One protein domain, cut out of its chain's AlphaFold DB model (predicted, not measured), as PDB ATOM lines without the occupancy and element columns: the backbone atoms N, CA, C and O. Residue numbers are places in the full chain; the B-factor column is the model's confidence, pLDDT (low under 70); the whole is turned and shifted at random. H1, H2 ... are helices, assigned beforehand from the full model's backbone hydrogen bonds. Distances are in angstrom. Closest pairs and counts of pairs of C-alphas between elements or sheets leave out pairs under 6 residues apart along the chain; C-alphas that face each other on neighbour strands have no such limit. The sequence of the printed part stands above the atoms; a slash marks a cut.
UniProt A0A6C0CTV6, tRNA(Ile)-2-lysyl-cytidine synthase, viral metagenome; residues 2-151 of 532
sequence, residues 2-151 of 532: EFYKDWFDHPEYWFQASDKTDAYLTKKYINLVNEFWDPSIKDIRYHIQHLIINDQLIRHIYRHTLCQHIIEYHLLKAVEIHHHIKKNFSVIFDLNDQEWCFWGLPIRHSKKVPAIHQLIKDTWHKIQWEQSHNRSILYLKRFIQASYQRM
ATOM      1  N   GLU A   2     135.737 172.369  79.075       91.38
ATOM      2  CA  GLU A   2     135.397 173.188  80.258       91.38
ATOM      3  C   GLU A   2     134.515 172.428  81.263       91.38
ATOM      4  O   GLU A   2     134.873 172.340  82.432       91.38
ATOM      5  N   PHE A   3     133.427 171.799  80.795       93.94
ATOM      6  CA  PHE A   3     132.550 170.981  81.646       93.94
ATOM      7  C   PHE A   3     133.291 169.822  82.316       93.94
ATOM      8  O   PHE A   3     133.085 169.577  83.495       93.94
ATOM      9  N   TYR A   4     134.172 169.127  81.587       94.69
ATOM     10  CA  TYR A   4     134.964 168.032  82.151       94.69
ATOM     11  C   TYR A   4     135.773 168.494  83.364       94.69
ATOM     12  O   TYR A   4     135.705 167.886  84.429       94.69
ATOM     13  N   LYS A   5     136.523 169.588  83.204       94.12
ATOM     14  CA  LYS A   5     137.357 170.131  84.273       94.12
ATOM     15  C   LYS A   5     136.504 170.600  85.453       94.12
ATOM     16  O   LYS A   5     136.752 170.181  86.574       94.12
ATOM     17  N   ASP A   6     135.459 171.383  85.183       94.94
ATOM     18  CA  ASP A   6     134.542 171.878  86.216       94.94
ATOM     19  C   ASP A   6     133.880 170.734  86.994       94.94
ATOM     20  O   ASP A   6     133.787 170.791  88.216       94.94
ATOM     21  N   TRP A   7     133.473 169.664  86.305       95.12
ATOM     22  CA  TRP A   7     132.852 168.501  86.926       95.12
ATOM     23  C   TRP A   7     133.796 167.780  87.886       95.12
ATOM     24  O   TRP A   7     133.385 167.429  88.990       95.12
ATOM     25  N   PHE A   8     135.047 167.542  87.482       94.00
ATOM     26  CA  PHE A   8     136.009 166.816  88.314       94.00
ATOM     27  C   PHE A   8     136.641 167.680  89.420       94.00
ATOM     28  O   PHE A   8     137.027 167.132  90.452       94.00
ATOM     29  N   ASP A   9     136.665 169.007  89.263       94.25
ATOM     30  CA  ASP A   9     137.132 169.948  90.293       94.25
ATOM     31  C   ASP A   9     136.105 170.146  91.437       94.25
ATOM     32  O   ASP A   9     136.480 170.610  92.515       94.25
ATOM     33  N   HIS A  10     134.834 169.748  91.250       93.62
ATOM     34  CA  HIS A  10     133.734 169.952  92.213       93.62
ATOM     35  C   HIS A  10     133.007 168.641  92.602       93.62
ATOM     36  O   HIS A  10     131.929 168.325  92.078       93.62
ATOM     37  N   PRO A  11     133.545 167.852  93.554       89.75
ATOM     38  CA  PRO A  11     132.958 166.578  93.989       89.75
ATOM     39  C   PRO A  11     131.523 166.654  94.537       89.75
ATOM     40  O   PRO A  11     130.812 165.643  94.576       89.75
ATOM     41  N   GLU A  12     131.072 167.832  94.972       89.25
ATOM     42  CA  GLU A  12     129.701 168.087  95.413       89.25
ATOM     43  C   GLU A  12     128.661 167.934  94.292       89.25
ATOM     44  O   GLU A  12     127.477 167.775  94.588       89.25
ATOM     45  N   TYR A  13     129.081 167.931  93.020       90.12
ATOM     46  CA  TYR A  13     128.185 167.719  91.880       90.12
ATOM     47  C   TYR A  13     127.737 166.264  91.744       90.12
ATOM     48  O   TYR A  13     126.714 166.004  91.130       90.12
ATOM     49  N   TRP A  14     128.476 165.297  92.289       88.94
ATOM     50  CA  TRP A  14     128.377 163.914  91.816       88.94
ATOM     51  C   TRP A  14     127.231 163.108  92.430       88.94
ATOM     52  O   TRP A  14     126.303 162.688  91.748       88.94
ATOM     53  N   PHE A  15     127.327 162.800  93.724       76.44
ATOM     54  CA  PHE A  15     126.463 161.801  94.372       76.44
ATOM     55  C   PHE A  15     125.511 162.404  95.410       76.44
ATOM     56  O   PHE A  15     124.762 161.666  96.052       76.44
ATOM     57  N   GLN A  16     125.547 163.725  95.597       74.25
ATOM     58  CA  GLN A  16     124.666 164.444  96.512       74.25
ATOM     59  C   GLN A  16     123.559 165.144  95.726       74.25
ATOM     60  O   GLN A  16     123.822 165.898  94.792       74.25
ATOM     61  N   ALA A  17     122.310 164.896  96.116       71.25
ATOM     62  CA  ALA A  17     121.176 165.634  95.583       71.25
ATOM     63  C   ALA A  17     121.006 166.932  96.378       71.25
ATOM     64  O   ALA A  17     120.817 166.881  97.596       71.25
ATOM     65  N   SER A  18     121.093 168.080  95.707       84.88
ATOM     66  CA  SER A  18     120.801 169.379  96.309       84.88
ATOM     67  C   SER A  18     120.155 170.301  95.278       84.88
ATOM     68  O   SER A  18     120.678 170.448  94.174       84.88
ATOM     69  N   ASP A  19     119.057 170.957  95.656       85.81
ATOM     70  CA  ASP A  19     118.331 171.876  94.767       85.81
ATOM     71  C   ASP A  19     119.239 173.011  94.268       85.81
ATOM     72  O   ASP A  19     119.131 173.466  93.131       85.81
ATOM     73  N   LYS A  20     120.196 173.434  95.105       88.94
ATOM     74  CA  LYS A  20     121.198 174.450  94.758       88.94
ATOM     75  C   LYS A  20     122.142 173.964  93.654       88.94
ATOM     76  O   LYS A  20     122.415 174.712  92.716       88.94
ATOM     77  N   THR A  21     122.642 172.734  93.769       89.75
ATOM     78  CA  THR A  21     123.521 172.111  92.768       89.75
ATOM     79  C   THR A  21     122.761 171.884  91.466       89.75
ATOM     80  O   THR A  21     123.255 172.238  90.398       89.75
ATOM     81  N   ASP A  22     121.538 171.361  91.554       90.69
ATOM     82  CA  ASP A  22     120.688 171.075  90.397       90.69
ATOM     83  C   ASP A  22     120.374 172.368  89.621       90.69
ATOM     84  O   ASP A  22     120.542 172.413  88.401       90.69
ATOM     85  N   ALA A  23     120.024 173.457  90.319       90.50
ATOM     86  CA  ALA A  23     119.781 174.763  89.704       90.50
ATOM     87  C   ALA A  23     121.036 175.352  89.036       90.50
ATOM     88  O   ALA A  23     120.948 175.893  87.930       90.50
ATOM     89  N   TYR A  24     122.206 175.236  89.676       93.19
ATOM     90  CA  TYR A  24     123.477 175.706  89.115       93.19
ATOM     91  C   TYR A  24     123.846 174.957  87.830       93.19
ATOM     92  O   TYR A  24     124.066 175.588  86.793       93.19
ATOM     93  N   LEU A  25     123.867 173.621  87.886       92.94
ATOM     94  CA  LEU A  25     124.229 172.769  86.752       92.94
ATOM     95  C   LEU A  25     123.255 172.951  85.587       92.94
ATOM     96  O   LEU A  25     123.686 173.061  84.441       92.94
ATOM     97  N   THR A  26     121.957 173.065  85.880       92.38
ATOM     98  CA  THR A  26     120.937 173.346  84.863       92.38
ATOM     99  C   THR A  26     121.202 174.693  84.197       92.38
ATOM    100  O   THR A  26     121.295 174.766  82.976       92.38
ATOM    101  N   LYS A  27     121.406 175.766  84.971       94.06
ATOM    102  CA  LYS A  27     121.640 177.103  84.406       94.06
ATOM    103  C   LYS A  27     122.914 177.174  83.556       94.06
ATOM    104  O   LYS A  27     122.909 177.843  82.527       94.06
ATOM    105  N   LYS A  28     124.002 176.535  83.996       95.06
ATOM    106  CA  LYS A  28     125.320 176.634  83.348       95.06
ATOM    107  C   LYS A  28     125.463 175.704  82.141       95.06
ATOM    108  O   LYS A  28     126.081 176.095  81.158       95.06
ATOM    109  N   TYR A  29     124.889 174.498  82.199       95.56
ATOM    110  CA  TYR A  29     125.236 173.412  81.275       95.56
ATOM    111  C   TYR A  29     124.067 172.781  80.516       95.56
ATOM    112  O   TYR A  29     124.302 171.863  79.733       95.56
ATOM    113  N   ILE A  30     122.829 173.271  80.652       93.06
ATOM    114  CA  ILE A  30     121.682 172.720  79.901       93.06
ATOM    115  C   ILE A  30     121.899 172.709  78.381       93.06
ATOM    116  O   ILE A  30     121.464 171.779  77.711       93.06
ATOM    117  N   ASN A  31     122.633 173.683  77.835       93.19
ATOM    118  CA  ASN A  31     122.918 173.751  76.400       93.19
ATOM    119  C   ASN A  31     123.731 172.544  75.897       93.19
ATOM    120  O   ASN A  31     123.555 172.134  74.751       93.19
ATOM    121  N   LEU A  32     124.556 171.932  76.760       93.69
ATOM    122  CA  LEU A  32     125.375 170.765  76.414       93.69
ATOM    123  C   LEU A  32     124.534 169.514  76.126       93.69
ATOM    124  O   LEU A  32     125.002 168.593  75.466       93.69
ATOM    125  N   VAL A  33     123.281 169.471  76.589       90.19
ATOM    126  CA  VAL A  33     122.356 168.352  76.338       90.19
ATOM    127  C   VAL A  33     122.080 168.165  74.842       90.19
ATOM    128  O   VAL A  33     121.839 167.042  74.395       90.19
ATOM    129  N   ASN A  34     122.146 169.253  74.070       88.88
ATOM    130  CA  ASN A  34     121.898 169.253  72.631       88.88
ATOM    131  C   ASN A  34     123.173 169.050  71.796       88.88
ATOM    132  O   ASN A  34     123.082 168.978  70.571       88.88
ATOM    133  N   GLU A  35     124.353 168.961  72.419       90.81
ATOM    134  CA  GLU A  35     125.597 168.725  71.688       90.81
ATOM    135  C   GLU A  35     125.635 167.313  71.094       90.81
ATOM    136  O   GLU A  35     125.344 166.311  71.758       90.81
ATOM    137  N   PHE A  36     126.031 167.235  69.824       91.25
ATOM    138  CA  PHE A  36     126.225 165.967  69.137       91.25
ATOM    139  C   PHE A  36     127.502 165.279  69.635       91.25
ATOM    140  O   PHE A  36     128.557 165.903  69.748       91.25
ATOM    141  N   TRP A  37     127.402 163.982  69.929       95.88
ATOM    142  CA  TRP A  37     128.553 163.150  70.275       95.88
ATOM    143  C   TRP A  37     129.206 162.606  68.999       95.88
ATOM    144  O   TRP A  37     128.568 161.870  68.250       95.88
ATOM    145  N   ASP A  38     130.478 162.945  68.775       95.88
ATOM    146  CA  ASP A  38     131.282 162.469  67.648       95.88
ATOM    147  C   ASP A  38     132.183 161.280  68.065       95.88
ATOM    148  O   ASP A  38     133.158 161.463  68.804       95.88
ATOM    149  N   PRO A  39     131.899 160.049  67.600       95.06
ATOM    150  CA  PRO A  39     132.701 158.867  67.922       95.06
ATOM    151  C   PRO A  39     134.079 158.832  67.234       95.06
ATOM    152  O   PRO A  39     134.857 157.923  67.506       95.06
ATOM    153  N   SER A  40     134.397 159.760  66.323       94.94
ATOM    154  CA  SER A  40     135.694 159.797  65.625       94.94
ATOM    155  C   SER A  40     136.812 160.480  66.427       94.94
ATOM    156  O   SER A  40     137.996 160.332  66.104       94.94
ATOM    157  N   ILE A  41     136.456 161.212  67.487       95.25
ATOM    158  CA  ILE A  41     137.402 161.948  68.328       95.25
ATOM    159  C   ILE A  41     138.272 160.976  69.132       95.25
ATOM    160  O   ILE A  41     137.780 160.072  69.789       95.25
ATOM    161  N   LYS A  42     139.596 161.178  69.111       92.44
ATOM    162  CA  LYS A  42     140.572 160.267  69.745       92.44
ATOM    163  C   LYS A  42     140.856 160.551  71.224       92.44
ATOM    164  O   LYS A  42     141.646 159.836  71.834       92.44
ATOM    165  N   ASP A  43     140.275 161.600  71.799       92.75
ATOM    166  CA  ASP A  43     140.448 161.925  73.218       92.75
ATOM    167  C   ASP A  43     139.398 161.193  74.066       92.75
ATOM    168  O   ASP A  43     138.205 161.493  74.004       92.75
ATOM    169  N   ILE A  44     139.837 160.260  74.916       93.94
ATOM    170  CA  ILE A  44     138.946 159.522  75.821       93.94
ATOM    171  C   ILE A  44     138.159 160.456  76.753       93.94
ATOM    172  O   ILE A  44     137.005 160.173  77.083       93.94
ATOM    173  N   ARG A  45     138.737 161.600  77.146       94.12
ATOM    174  CA  ARG A  45     138.089 162.557  78.053       94.12
ATOM    175  C   ARG A  45     136.900 163.246  77.398       94.12
ATOM    176  O   ARG A  45     135.918 163.517  78.087       94.12
ATOM    177  N   TYR A  46     136.943 163.459  76.082       95.44
ATOM    178  CA  TYR A  46     135.790 163.937  75.318       95.44
ATOM    179  C   TYR A  46     134.611 162.961  75.453       95.44
ATOM    180  O   TYR A  46     133.489 163.369  75.755       95.44
ATOM    181  N   HIS A  47     134.857 161.656  75.335       96.12
ATOM    182  CA  HIS A  47     133.797 160.661  75.491       96.12
ATOM    183  C   HIS A  47     133.286 160.553  76.928       96.12
ATOM    184  O   HIS A  47     132.078 160.473  77.134       96.12
ATOM    185  N   ILE A  48     134.171 160.606  77.930       96.50
ATOM    186  CA  ILE A  48     133.761 160.644  79.343       96.50
ATOM    187  C   ILE A  48     132.894 161.879  79.619       96.50
ATOM    188  O   ILE A  48     131.868 161.762  80.286       96.50
ATOM    189  N   GLN A  49     133.239 163.040  79.051       96.38
ATOM    190  CA  GLN A  49     132.429 164.257  79.141       96.38
ATOM    191  C   GLN A  49     131.000 164.014  78.629       96.38
ATOM    192  O   GLN A  49     130.035 164.259  79.354       96.38
ATOM    193  N   HIS A  50     130.852 163.488  77.408       96.88
ATOM    194  CA  HIS A  50     129.537 163.196  76.824       96.88
ATOM    195  C   HIS A  50     128.777 162.102  77.580       96.88
ATOM    196  O   HIS A  50     127.550 162.153  77.663       96.88
ATOM    197  N   LEU A  51     129.482 161.142  78.176       96.81
ATOM    198  CA  LEU A  51     128.884 160.117  79.021       96.81
ATOM    199  C   LEU A  51     128.288 160.730  80.299       96.81
ATOM    200  O   LEU A  51     127.137 160.449  80.632       96.81
ATOM    201  N   ILE A  52     129.023 161.617  80.977       96.88
ATOM    202  CA  ILE A  52     128.544 162.337  82.168       96.88
ATOM    203  C   ILE A  52     127.352 163.233  81.815       96.88
ATOM    204  O   ILE A  52     126.372 163.253  82.562       96.88
ATOM    205  N   ILE A  53     127.397 163.922  80.669       96.38
ATOM    206  CA  ILE A  53     126.281 164.740  80.175       96.38
ATOM    207  C   ILE A  53     125.025 163.873  80.018       96.38
ATOM    208  O   ILE A  53     123.981 164.194  80.581       96.38
ATOM    209  N   ASN A  54     125.128 162.746  79.310       96.56
ATOM    210  CA  ASN A  54     123.978 161.900  78.991       96.56
ATOM    211  C   ASN A  54     123.483 161.032  80.167       96.56
ATOM    212  O   ASN A  54     122.355 160.557  80.127       96.56
ATOM    213  N   ASP A  55     124.267 160.821  81.228       95.12
ATOM    214  CA  ASP A  55     123.802 160.041  82.386       95.12
ATOM    215  C   ASP A  55     123.604 160.873  83.656       95.12
ATOM    216  O   ASP A  55     122.544 160.791  84.271       95.12
ATOM    217  N   GLN A  56     124.590 161.664  84.079       94.31
ATOM    218  CA  GLN A  56     124.532 162.379  85.356       94.31
ATOM    219  C   GLN A  56     123.857 163.744  85.224       94.31
ATOM    220  O   GLN A  56     122.906 164.010  85.957       94.31
ATOM    221  N   LEU A  57     124.272 164.584  84.270       94.75
ATOM    222  CA  LEU A  57     123.713 165.935  84.110       94.75
ATOM    223  C   LEU A  57     122.201 165.894  83.834       94.75
ATOM    224  O   LEU A  57     121.437 166.604  84.486       94.75
ATOM    225  N   ILE A  58     121.751 164.993  82.957       94.38
ATOM    226  CA  ILE A  58     120.321 164.760  82.687       94.38
ATOM    227  C   ILE A  58     119.545 164.415  83.965       94.38
ATOM    228  O   ILE A  58     118.441 164.916  84.178       94.38
ATOM    229  N   ARG A  59     120.125 163.609  84.864       91.81
ATOM    230  CA  ARG A  59     119.493 163.276  86.149       91.81
ATOM    231  C   ARG A  59     119.460 164.444  87.122       91.81
ATOM    232  O   ARG A  59     118.601 164.413  87.991       91.81
ATOM    233  N   HIS A  60     120.365 165.418  87.027       91.81
ATOM    234  CA  HIS A  60     120.273 166.662  87.799       91.81
ATOM    235  C   HIS A  60     119.167 167.568  87.248       91.81
ATOM    236  O   HIS A  60     118.336 168.040  88.014       91.81
ATOM    237  N   ILE A  61     119.104 167.738  85.924       91.38
ATOM    238  CA  ILE A  61     118.131 168.623  85.261       91.38
ATOM    239  C   ILE A  61     116.690 168.132  85.470       91.38
ATOM    240  O   ILE A  61     115.797 168.920  85.770       91.38
ATOM    241  N   TYR A  62     116.452 166.824  85.330       89.94
ATOM    242  CA  TYR A  62     115.099 166.253  85.311       89.94
ATOM    243  C   TYR A  62     114.718 165.487  86.589       89.94
ATOM    244  O   TYR A  62     113.704 164.794  86.608       89.94
ATOM    245  N   ARG A  63     115.490 165.602  87.683       83.19
ATOM    246  CA  ARG A  63     115.251 164.851  88.937       83.19
ATOM    247  C   ARG A  63     113.842 165.028  89.506       83.19
ATOM    248  O   ARG A  63     113.283 164.087  90.066       83.19
ATOM    249  N   HIS A  64     113.316 166.245  89.399       83.00
ATOM    250  CA  HIS A  64     112.060 166.683  90.011       83.00
ATOM    251  C   HIS A  64     110.950 166.928  88.983       83.00
ATOM    252  O   HIS A  64     109.945 167.563  89.294       83.00
ATOM    253  N   THR A  65     111.121 166.437  87.755       84.12
ATOM    254  CA  THR A  65     110.137 166.589  86.683       84.12
ATOM    255  C   THR A  65     109.461 165.255  86.372       84.12
ATOM    256  O   THR A  65     109.948 164.182  86.722       84.12
ATOM    257  N   LEU A  66     108.332 165.301  85.662       82.38
ATOM    258  CA  LEU A  66     107.631 164.105  85.174       82.38
ATOM    259  C   LEU A  66     108.249 163.547  83.869       82.38
ATOM    260  O   LEU A  66     107.624 162.766  83.155       82.38
ATOM    261  N   CYS A  67     109.487 163.932  83.536       87.81
ATOM    262  CA  CYS A  67     110.139 163.642  82.254       87.81
ATOM    263  C   CYS A  67     111.026 162.384  82.292       87.81
ATOM    264  O   CYS A  67     112.131 162.377  81.751       87.81
ATOM    265  N   GLN A  68     110.554 161.299  82.912       87.44
ATOM    266  CA  GLN A  68     111.335 160.062  83.068       87.44
ATOM    267  C   GLN A  68     111.806 159.469  81.723       87.44
ATOM    268  O   GLN A  68     112.921 158.961  81.622       87.44
ATOM    269  N   HIS A  69     110.995 159.611  80.672       90.19
ATOM    270  CA  HIS A  69     111.319 159.167  79.313       90.19
ATOM    271  C   HIS A  69     112.572 159.853  78.732       90.19
ATOM    272  O   HIS A  69     113.311 159.232  77.972       90.19
ATOM    273  N   ILE A  70     112.859 161.106  79.117       92.00
ATOM    274  CA  ILE A  70     114.074 161.824  78.693       92.00
ATOM    275  C   ILE A  70     115.308 161.188  79.340       92.00
ATOM    276  O   ILE A  70     116.310 160.940  78.670       92.00
ATOM    277  N   ILE A  71     115.220 160.867  80.635       92.25
ATOM    278  CA  ILE A  71     116.300 160.200  81.374       92.25
ATOM    279  C   ILE A  71     116.613 158.837  80.747       92.25
ATOM    280  O   ILE A  71     117.778 158.475  80.608       92.25
ATOM    281  N   GLU A  72     115.588 158.087  80.342       92.44
ATOM    282  CA  GLU A  72     115.753 156.788  79.685       92.44
ATOM    283  C   GLU A  72     116.368 156.910  78.286       92.44
ATOM    284  O   GLU A  72     117.289 156.161  77.961       92.44
ATOM    285  N   TYR A  73     115.935 157.888  77.486       94.69
ATOM    286  CA  TYR A  73     116.514 158.154  76.167       94.69
ATOM    287  C   TYR A  73     118.011 158.487  76.246       94.69
ATOM    288  O   TYR A  73     118.826 157.894  75.537       94.69
ATOM    289  N   HIS A  74     118.400 159.395  77.142       96.25
ATOM    290  CA  HIS A  74     119.810 159.751  77.307       96.25
ATOM    291  C   HIS A  74     120.629 158.637  77.972       96.25
ATOM    292  O   HIS A  74     121.799 158.456  77.633       96.25
ATOM    293  N   LEU A  75     120.023 157.808  78.830       95.94
ATOM    294  CA  LEU A  75     120.678 156.609  79.349       95.94
ATOM    295  C   LEU A  75     121.089 155.652  78.219       95.94
ATOM    296  O   LEU A  75     122.189 155.107  78.267       95.94
ATOM    297  N   LEU A  76     120.257 155.471  77.185       95.88
ATOM    298  CA  LEU A  76     120.623 154.651  76.022       95.88
ATOM    299  C   LEU A  76     121.850 155.218  75.292       95.88
ATOM    300  O   LEU A  76     122.772 154.459  74.996       95.88
ATOM    301  N   LYS A  77     121.916 156.544  75.099       96.31
ATOM    302  CA  LYS A  77     123.103 157.219  74.540       96.31
ATOM    303  C   LYS A  77     124.341 157.018  75.410       96.31
ATOM    304  O   LYS A  77     125.409 156.683  74.912       96.31
ATOM    305  N   ALA A  78     124.214 157.178  76.725       97.25
ATOM    306  CA  ALA A  78     125.334 156.987  77.643       97.25
ATOM    307  C   ALA A  78     125.847 155.535  77.639       97.25
ATOM    308  O   ALA A  78     127.053 155.298  77.728       97.25
ATOM    309  N   VAL A  79     124.948 154.556  77.490       97.06
ATOM    310  CA  VAL A  79     125.304 153.141  77.312       97.06
ATOM    311  C   VAL A  79     126.018 152.912  75.976       97.06
ATOM    312  O   VAL A  79     126.972 152.139  75.933       97.06
ATOM    313  N   GLU A  80     125.618 153.576  74.894       96.81
ATOM    314  CA  GLU A  80     126.329 153.518  73.610       96.81
ATOM    315  C   GLU A  80     127.765 154.055  73.735       96.81
ATOM    316  O   GLU A  80     128.719 153.366  73.363       96.81
ATOM    317  N   ILE A  81     127.934 155.220  74.370       97.06
ATOM    318  CA  ILE A  81     129.249 155.829  74.623       97.06
ATOM    319  C   ILE A  81     130.122 154.907  75.488       97.06
ATOM    320  O   ILE A  81     131.300 154.714  75.187       97.06
ATOM    321  N   HIS A  82     129.555 154.280  76.527       96.38
ATOM    322  CA  HIS A  82     130.267 153.296  77.351       96.38
ATOM    323  C   HIS A  82     130.873 152.170  76.498       96.38
ATOM    324  O   HIS A  82     132.060 151.861  76.638       96.38
ATOM    325  N   HIS A  83     130.073 151.569  75.610       95.69
ATOM    326  CA  HIS A  83     130.534 150.485  74.739       95.69
ATOM    327  C   HIS A  83     131.558 150.970  73.713       95.69
ATOM    328  O   HIS A  83     132.522 150.255  73.440       95.69
ATOM    329  N   HIS A  84     131.390 152.184  73.179       96.00
ATOM    330  CA  HIS A  84     132.367 152.793  72.284       96.00
ATOM    331  C   HIS A  84     133.735 152.942  72.962       96.00
ATOM    332  O   HIS A  84     134.738 152.507  72.396       96.00
ATOM    333  N   ILE A  85     133.775 153.484  74.186       95.19
ATOM    334  CA  ILE A  85     135.016 153.610  74.965       95.19
ATOM    335  C   ILE A  85     135.634 152.224  75.181       95.19
ATOM    336  O   ILE A  85     136.799 152.013  74.855       95.19
ATOM    337  N   LYS A  86     134.837 151.251  75.651       93.12
ATOM    338  CA  LYS A  86     135.305 149.882  75.924       93.12
ATOM    339  C   LYS A  86     135.911 149.194  74.697       93.12
ATOM    340  O   LYS A  86     136.850 148.419  74.836       93.12
ATOM    341  N   LYS A  87     135.350 149.442  73.511       93.44
ATOM    342  CA  LYS A  87     135.764 148.797  72.259       93.44
ATOM    343  C   LYS A  87     136.988 149.457  71.623       93.44
ATOM    344  O   LYS A  87     137.814 148.746  71.062       93.44
ATOM    345  N   ASN A  88     137.080 150.786  71.664       92.69
ATOM    346  CA  ASN A  88     138.043 151.536  70.849       92.69
ATOM    347  C   ASN A  88     139.247 152.080  71.635       92.69
ATOM    348  O   ASN A  88     140.225 152.491  71.016       92.69
ATOM    349  N   PHE A  89     139.212 152.070  72.972       91.12
ATOM    350  CA  PHE A  89     140.279 152.629  73.804       91.12
ATOM    351  C   PHE A  89     140.965 151.545  74.637       91.12
ATOM    352  O   PHE A  89     140.447 151.100  75.659       91.12
ATOM    353  N   SER A  90     142.180 151.162  74.237       84.50
ATOM    354  CA  SER A  90     143.034 150.239  75.005       84.50
ATOM    355  C   SER A  90     143.496 150.828  76.345       84.50
ATOM    356  O   SER A  90     143.699 150.094  77.307       84.50
ATOM    357  N   VAL A  91     143.588 152.157  76.424       82.50
ATOM    358  CA  VAL A  91     143.993 152.941  77.606       82.50
ATOM    359  C   VAL A  91     142.875 153.125  78.638       82.50
ATOM    360  O   VAL A  91     142.974 153.956  79.532       82.50
ATOM    361  N   ILE A  92     141.782 152.363  78.557       84.88
ATOM    362  CA  ILE A  92     140.684 152.463  79.533       84.88
ATOM    363  C   ILE A  92     141.143 152.179  80.973       84.88
ATOM    364  O   ILE A  92     140.615 152.744  81.928       84.88
ATOM    365  N   PHE A  93     142.172 151.343  81.131       83.25
ATOM    366  CA  PHE A  93     142.801 151.072  82.420       83.25
ATOM    367  C   PHE A  93     143.699 152.213  82.914       83.25
ATOM    368  O   PHE A  93     144.130 152.145  84.059       83.25
ATOM    369  N   ASP A  94     143.918 153.278  82.143       86.44
ATOM    370  CA  ASP A  94     144.620 154.483  82.606       86.44
ATOM    371  C   ASP A  94     143.677 155.507  83.252       86.44
ATOM    372  O   ASP A  94     144.151 156.418  83.931       86.44
ATOM    373  N   LEU A  95     142.355 155.343  83.092       90.75
ATOM    374  CA  LEU A  95     141.362 156.177  83.772       90.75
ATOM    375  C   LEU A  95     141.583 156.133  85.288       90.75
ATOM    376  O   LEU A  95     141.785 155.054  85.852       90.75
ATOM    377  N   ASN A  96     141.505 157.283  85.953       91.31
ATOM    378  CA  ASN A  96     141.568 157.330  87.413       91.31
ATOM    379  C   ASN A  96     140.303 156.713  88.055       91.31
ATOM    380  O   ASN A  96     139.335 156.359  87.374       91.31
ATOM    381  N   ASP A  97     140.297 156.563  89.383       91.69
ATOM    382  CA  ASP A  97     139.193 155.914  90.101       91.69
ATOM    383  C   ASP A  97     137.837 156.615  89.907       91.69
ATOM    384  O   ASP A  97     136.808 155.939  89.835       91.69
ATOM    385  N   GLN A  98     137.815 157.942  89.777       92.94
ATOM    386  CA  GLN A  98     136.602 158.733  89.552       92.94
ATOM    387  C   GLN A  98     136.096 158.591  88.111       92.94
ATOM    388  O   GLN A  98     134.920 158.293  87.897       92.94
ATOM    389  N   GLU A  99     136.980 158.755  87.126       94.38
ATOM    390  CA  GLU A  99     136.677 158.603  85.697       94.38
ATOM    391  C   GLU A  99     136.122 157.206  85.400       94.38
ATOM    392  O   GLU A  99     135.096 157.077  84.727       94.38
ATOM    393  N   TRP A 100     136.732 156.166  85.978       95.25
ATOM    394  CA  TRP A 100     136.248 154.788  85.879       95.25
ATOM    395  C   TRP A 100     134.826 154.635  86.427       95.25
ATOM    396  O   TRP A 100     133.976 153.988  85.810       95.25
ATOM    397  N   CYS A 101     134.545 155.244  87.585       94.44
ATOM    398  CA  CYS A 101     133.208 155.211  88.165       94.44
ATOM    399  C   CYS A 101     132.192 155.831  87.212       94.44
ATOM    400  O   CYS A 101     131.185 155.187  86.924       94.44
ATOM    401  N   PHE A 102     132.458 157.036  86.694       95.88
ATOM    402  CA  PHE A 102     131.554 157.697  85.755       95.88
ATOM    403  C   PHE A 102     131.361 156.880  84.486       95.88
ATOM    404  O   PHE A 102     130.216 156.668  84.105       95.88
ATOM    405  N   TRP A 103     132.429 156.325  83.912       96.25
ATOM    406  CA  TRP A 103     132.339 155.416  82.772       96.25
ATOM    407  C   TRP A 103     131.400 154.224  83.028       96.25
ATOM    408  O   TRP A 103     130.633 153.835  82.145       96.25
ATOM    409  N   GLY A 104     131.414 153.656  84.236       95.12
ATOM    410  CA  GLY A 104     130.573 152.518  84.613       95.12
ATOM    411  C   GLY A 104     129.128 152.860  85.019       95.12
ATOM    412  O   GLY A 104     128.262 151.978  84.999       95.12
ATOM    413  N   LEU A 105     128.828 154.106  85.402       94.94
ATOM    414  CA  LEU A 105     127.507 154.499  85.924       94.94
ATOM    415  C   LEU A 105     126.327 154.185  84.982       94.94
ATOM    416  O   LEU A 105     125.342 153.626  85.480       94.94
ATOM    417  N   PRO A 106     126.396 154.446  83.660       96.00
ATOM    418  CA  PRO A 106     125.291 154.153  82.748       96.00
ATOM    419  C   PRO A 106     124.918 152.670  82.736       96.00
ATOM    420  O   PRO A 106     123.742 152.318  82.787       96.00
ATOM    421  N   ILE A 107     125.908 151.773  82.754       95.00
ATOM    422  CA  ILE A 107     125.659 150.327  82.797       95.00
ATOM    423  C   ILE A 107     124.949 149.937  84.092       95.00
ATOM    424  O   ILE A 107     123.982 149.175  84.052       95.00
ATOM    425  N   ARG A 108     125.339 150.514  85.233       91.81
ATOM    426  CA  ARG A 108     124.626 150.306  86.499       91.81
ATOM    427  C   ARG A 108     123.182 150.807  86.433       91.81
ATOM    428  O   ARG A 108     122.276 150.128  86.912       91.81
ATOM    429  N   HIS A 109     122.950 151.973  85.835       91.94
ATOM    430  CA  HIS A 109     121.608 152.539  85.688       91.94
ATOM    431  C   HIS A 109     120.742 151.807  84.657       91.94
ATOM    432  O   HIS A 109     119.520 151.856  84.773       91.94
ATOM    433  N   SER A 110     121.351 151.077  83.715       90.81
ATOM    434  CA  SER A 110     120.639 150.252  82.728       90.81
ATOM    435  C   SER A 110     119.848 149.101  83.350       90.81
ATOM    436  O   SER A 110     118.951 148.568  82.702       90.81
ATOM    437  N   LYS A 111     120.190 148.697  84.586       85.62
ATOM    438  CA  LYS A 111     119.589 147.558  85.301       85.62
ATOM    439  C   LYS A 111     119.703 146.217  84.552       85.62
ATOM    440  O   LYS A 111     119.038 145.257  84.918       85.62
ATOM    441  N   LYS A 112     120.567 146.112  83.536       86.88
ATOM    442  CA  LYS A 112     120.836 144.851  82.831       86.88
ATOM    443  C   LYS A 112     121.834 144.019  83.632       86.88
ATOM    444  O   LYS A 112     123.026 144.327  83.641       86.88
ATOM    445  N   VAL A 113     121.356 142.967  84.295       82.81
ATOM    446  CA  VAL A 113     122.142 142.160  85.244       82.81
ATOM    447  C   VAL A 113     123.444 141.603  84.632       82.81
ATOM    448  O   VAL A 113     124.490 141.780  85.261       82.81
ATOM    449  N   PRO A 114     123.465 141.046  83.400       84.31
ATOM    450  CA  PRO A 114     124.710 140.573  82.779       84.31
ATOM    451  C   PRO A 114     125.751 141.675  82.563       84.31
ATOM    452  O   PRO A 114     126.935 141.477  82.825       84.31
ATOM    453  N   ALA A 115     125.311 142.858  82.126       88.50
ATOM    454  CA  ALA A 115     126.205 143.986  81.882       88.50
ATOM    455  C   ALA A 115     126.779 144.538  83.196       88.50
ATOM    456  O   ALA A 115     127.970 144.837  83.276       88.50
ATOM    457  N   ILE A 116     125.954 144.617  84.247       88.56
ATOM    458  CA  ILE A 116     126.387 145.026  85.590       88.56
ATOM    459  C   ILE A 116     127.402 144.031  86.156       88.56
ATOM    460  O   ILE A 116     128.424 144.448  86.697       88.56
ATOM    461  N   HIS A 117     127.157 142.728  86.006       83.56
ATOM    462  CA  HIS A 117     128.096 141.691  86.427       83.56
ATOM    463  C   HIS A 117     129.440 141.849  85.699       83.56
ATOM    464  O   HIS A 117     130.480 141.918  86.353       83.56
ATOM    465  N   GLN A 118     129.441 141.998  84.371       87.38
ATOM    466  CA  GLN A 118     130.689 142.205  83.634       87.38
ATOM    467  C   GLN A 118     131.430 143.468  84.095       87.38
ATOM    468  O   GLN A 118     132.633 143.421  84.329       87.38
ATOM    469  N   LEU A 119     130.716 144.575  84.304       91.12
ATOM    470  CA  LEU A 119     131.308 145.812  84.813       91.12
ATOM    471  C   LEU A 119     131.952 145.631  86.195       91.12
ATOM    472  O   LEU A 119     133.002 146.206  86.477       91.12
ATOM    473  N   ILE A 120     131.318 144.856  87.072       87.75
ATOM    474  CA  ILE A 120     131.843 144.545  88.400       87.75
ATOM    475  C   ILE A 120     133.144 143.748  88.288       87.75
ATOM    476  O   ILE A 120     134.106 144.096  88.969       87.75
ATOM    477  N   LYS A 121     133.203 142.747  87.398       86.19
ATOM    478  CA  LYS A 121     134.434 141.996  87.101       86.19
ATOM    479  C   LYS A 121     135.538 142.914  86.588       86.19
ATOM    480  O   LYS A 121     136.638 142.908  87.133       86.19
ATOM    481  N   ASP A 122     135.226 143.761  85.610       90.06
ATOM    482  CA  ASP A 122     136.179 144.726  85.056       90.06
ATOM    483  C   ASP A 122     136.703 145.671  86.160       90.06
ATOM    484  O   ASP A 122     137.906 145.905  86.284       90.06
ATOM    485  N   THR A 123     135.808 146.171  87.021       91.25
ATOM    486  CA  THR A 123     136.160 147.062  88.142       91.25
ATOM    487  C   THR A 123     137.001 146.345  89.197       91.25
ATOM    488  O   THR A 123     137.889 146.945  89.801       91.25
ATOM    489  N   TRP A 124     136.750 145.057  89.425       87.31
ATOM    490  CA  TRP A 124     137.539 144.246  90.341       87.31
ATOM    491  C   TRP A 124     138.982 144.092  89.858       87.31
ATOM    492  O   TRP A 124     139.915 144.337  90.625       87.31
ATOM    493  N   HIS A 125     139.175 143.791  88.572       87.56
ATOM    494  CA  HIS A 125     140.502 143.771  87.955       87.56
ATOM    495  C   HIS A 125     141.192 145.138  88.037       87.56
ATOM    496  O   HIS A 125     142.373 145.215  88.376       87.56
ATOM    497  N   LYS A 126     140.446 146.228  87.815       90.31
ATOM    498  CA  LYS A 126     140.962 147.594  87.969       90.31
ATOM    499  C   LYS A 126     141.452 147.879  89.391       90.31
ATOM    500  O   LYS A 126     142.526 148.451  89.542       90.31
ATOM    501  N   ILE A 127     140.731 147.450  90.429       88.81
ATOM    502  CA  ILE A 127     141.184 147.601  91.824       88.81
ATOM    503  C   ILE A 127     142.523 146.895  92.039       88.81
ATOM    504  O   ILE A 127     143.434 147.495  92.605       88.81
ATOM    505  N   GLN A 128     142.661 145.651  91.573       84.62
ATOM    506  CA  GLN A 128     143.912 144.897  91.707       84.62
ATOM    507  C   GLN A 128     145.077 145.614  91.008       84.62
ATOM    508  O   GLN A 128     146.170 145.720  91.566       84.62
ATOM    509  N   TRP A 129     144.826 146.158  89.814       86.31
ATOM    510  CA  TRP A 129     145.812 146.930  89.065       86.31
ATOM    511  C   TRP A 129     146.217 148.220  89.793       86.31
ATOM    512  O   TRP A 129     147.409 148.455  89.987       86.31
ATOM    513  N   GLU A 130     145.265 149.019  90.278       88.69
ATOM    514  CA  GLU A 130     145.553 150.266  91.005       88.69
ATOM    515  C   GLU A 130     146.331 150.024  92.304       88.69
ATOM    516  O   GLU A 130     147.241 150.783  92.644       88.69
ATOM    517  N   GLN A 131     146.025 148.928  93.006       84.00
ATOM    518  CA  GLN A 131     146.771 148.524  94.197       84.00
ATOM    519  C   GLN A 131     148.238 148.238  93.888       84.00
ATOM    520  O   GLN A 131     149.105 148.682  94.635       84.00
ATOM    521  N   SER A 132     148.530 147.547  92.781       84.12
ATOM    522  CA  SER A 132     149.919 147.272  92.385       84.12
ATOM    523  C   SER A 132     150.722 148.538  92.044       84.12
ATOM    524  O   SER A 132     151.948 148.512  92.100       84.12
ATOM    525  N   HIS A 133     150.042 149.657  91.769       84.25
ATOM    526  CA  HIS A 133     150.643 150.956  91.456       84.25
ATOM    527  C   HIS A 133     150.541 151.977  92.609       84.25
ATOM    528  O   HIS A 133     150.842 153.151  92.397       84.25
ATOM    529  N   ASN A 134     150.131 151.564  93.819       82.81
ATOM    530  CA  ASN A 134     149.951 152.430  94.999       82.81
ATOM    531  C   ASN A 134     149.024 153.644  94.771       82.81
ATOM    532  O   ASN A 134     149.237 154.722  95.329       82.81
ATOM    533  N   ARG A 135     147.984 153.482  93.949       85.31
ATOM    534  CA  ARG A 135     147.012 154.539  93.630       85.31
ATOM    535  C   ARG A 135     145.729 154.410  94.459       85.31
ATOM    536  O   ARG A 135     145.454 153.377  95.070       85.31
ATOM    537  N   SER A 136     144.937 155.487  94.505       86.38
ATOM    538  CA  SER A 136     143.647 155.496  95.211       86.38
ATOM    539  C   SER A 136     142.673 154.486  94.604       86.38
ATOM    540  O   SER A 136     142.491 154.421  93.394       86.38
ATOM    541  N   ILE A 137     141.981 153.749  95.476       89.06
ATOM    542  CA  ILE A 137     140.891 152.827  95.117       89.06
ATOM    543  C   ILE A 137     139.573 153.180  95.819       89.06
ATOM    544  O   ILE A 137     138.635 152.380  95.838       89.06
ATOM    545  N   LEU A 138     139.495 154.360  96.446       90.19
ATOM    546  CA  LEU A 138     138.369 154.753  97.294       90.19
ATOM    547  C   LEU A 138     137.044 154.739  96.522       90.19
ATOM    548  O   LEU A 138     136.059 154.159  96.993       90.19
ATOM    549  N   TYR A 139     137.016 155.362  95.340       90.75
ATOM    550  CA  TYR A 139     135.801 155.437  94.532       90.75
ATOM    551  C   TYR A 139     135.444 154.086  93.910       90.75
ATOM    552  O   TYR A 139     134.272 153.720  93.930       90.75
ATOM    553  N   LEU A 140     136.432 153.283  93.500       91.81
ATOM    554  CA  LEU A 140     136.206 151.929  92.978       91.81
ATOM    555  C   LEU A 140     135.553 151.009  94.021       91.81
ATOM    556  O   LEU A 140     134.572 150.326  93.715       91.81
ATOM    557  N   LYS A 141     136.029 151.034  95.278       89.62
ATOM    558  CA  LYS A 141     135.412 150.278  96.386       89.62
ATOM    559  C   LYS A 141     133.948 150.669  96.585       89.62
ATOM    560  O   LYS A 141     133.066 149.809  96.634       89.62
ATOM    561  N   ARG A 142     133.684 151.980  96.672       89.81
ATOM    562  CA  ARG A 142     132.324 152.526  96.821       89.81
ATOM    563  C   ARG A 142     131.443 152.155  95.634       89.81
ATOM    564  O   ARG A 142     130.268 151.845  95.822       89.81
ATOM    565  N   PHE A 143     132.006 152.165  94.431       91.00
ATOM    566  CA  PHE A 143     131.308 151.822  93.205       91.00
ATOM    567  C   PHE A 143     130.874 150.361  93.191       91.00
ATOM    568  O   PHE A 143     129.687 150.106  93.010       91.00
ATOM    569  N   ILE A 144     131.780 149.416  93.460       88.19
ATOM    570  CA  ILE A 144     131.449 147.986  93.555       88.19
ATOM    571  C   ILE A 144     130.358 147.749  94.604       88.19
ATOM    572  O   ILE A 144     129.340 147.121  94.310       88.19
ATOM    573  N   GLN A 145     130.517 148.316  95.805       86.50
ATOM    574  CA  GLN A 145     129.524 148.180  96.871       86.50
ATOM    575  C   GLN A 145     128.146 148.710  96.440       86.50
ATOM    576  O   GLN A 145     127.128 148.044  96.633       86.50
ATOM    577  N   ALA A 146     128.105 149.892  95.822       88.00
ATOM    578  CA  ALA A 146     126.871 150.499  95.335       88.00
ATOM    579  C   ALA A 146     126.240 149.718  94.172       88.00
ATOM    580  O   ALA A 146     125.011 149.681  94.084       88.00
ATOM    581  N   SER A 147     127.060 149.124  93.299       87.81
ATOM    582  CA  SER A 147     126.632 148.297  92.169       87.81
ATOM    583  C   SER A 147     125.979 147.007  92.645       87.81
ATOM    584  O   SER A 147     124.885 146.703  92.186       87.81
ATOM    585  N   TYR A 148     126.549 146.322  93.640       80.06
ATOM    586  CA  TYR A 148     125.915 145.144  94.240       80.06
ATOM    587  C   TYR A 148     124.586 145.460  94.915       80.06
ATOM    588  O   TYR A 148     123.593 144.786  94.665       80.06
ATOM    589  N   GLN A 149     124.550 146.511  95.739       77.94
ATOM    590  CA  GLN A 149     123.349 146.889  96.492       77.94
ATOM    591  C   GLN A 149     122.169 147.295  95.601       77.94
ATOM    592  O   GLN A 149     121.028 147.271  96.053       77.94
ATOM    593  N   ARG A 150     122.442 147.732  94.368       78.19
ATOM    594  CA  ARG A 150     121.431 148.225  93.422       78.19
ATOM    595  C   ARG A 150     121.194 147.286  92.245       78.19
ATOM    596  O   ARG A 150     120.336 147.591  91.419       78.19
ATOM    597  N   MET A 151     121.948 146.191  92.143       78.69
ATOM    598  CA  MET A 151     121.753 145.212  91.083       78.69
ATOM    599  C   MET A 151     120.364 144.580  91.249       78.69
ATOM    600  O   MET A 151     120.033 144.146  92.355       78.69
TER     601      MET A 151
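This is residues 2 to 151 of the 532 residues of the protein "tRNA(Ile)-2-lysyl-cytidine synthase" of viral metagenome (UniProt A0A6C0CTV6). A helical hairpin, H3 and H4, packs on H6, which crosses it steeply and belongs to an up-and-down bundle of three helices, H6, H7 and H8. H1 and H2 pack on H3, away from H4, and short H5 lies between H4 and H6 along the chain. The printed part has 150 residues with eight named helices, H1 to H8 in chain order, and no named strand: all helix. It is compact and rounded, with a radius of gyration of the C-alphas of 15.0 A and spans of 42 by 35 by 30 A.

H4, residues 68 to 88, touches H3, residues 44 to 61, as a hairpin at a shallow tilt of 14 degrees; closest C-alphas are Leu 51 and Ala 78, 4.9 A. H6, residues 97 to 109, touches residues 75 to 82 of H4 alone, at a steep tilt of 53 degrees; closest C-alphas are Val 79 and Pro 106, 5.5 A. H7, residues 113 to 132, forms hairpins with H6 (Arg 108 and Ile 116, closest C-alphas, 5.6 A) and with H8, residues 138 to 150 (Ile 120 and Ile 144, closest C-alphas, 6.2 A). H2, residues 19 to 34, touches residues 53 to 61 of H3 alone; closest C-alphas are Asp 22 and His 60, 5.1 A. H1, residues 2 to 9, touches H3 about perpendicular, at 78 degrees; closest C-alphas are Tyr 4 and Gln 49, 5.5 A. H5, residues 90 to 94, and H6 are near each other. In H1, H4, H7 and H8 every O i to N i+4 pair is within hydrogen-bond range; H2 has 8 of 12, H3 11 of 14, H6 7 of 9, and H5 0 of 1, with 1 of 2 O i to N i+3 pairs.

H4 is 30.6 A long, H7 29.1 A, H3 24.6 A and H2 22.6 A. C-alpha 2 of H1 is at (135.397, 173.188, 80.258) and C-alpha 150 of H8 at (121.431, 148.225, 93.422). H2 has a kink of 58 degrees near residue 28.

The C-alphas of Leu 66 and Ser 132 are the farthest apart, 46.1 A. The printed part has no cut, no link is long, and no printed residue is under 70 in pLDDT.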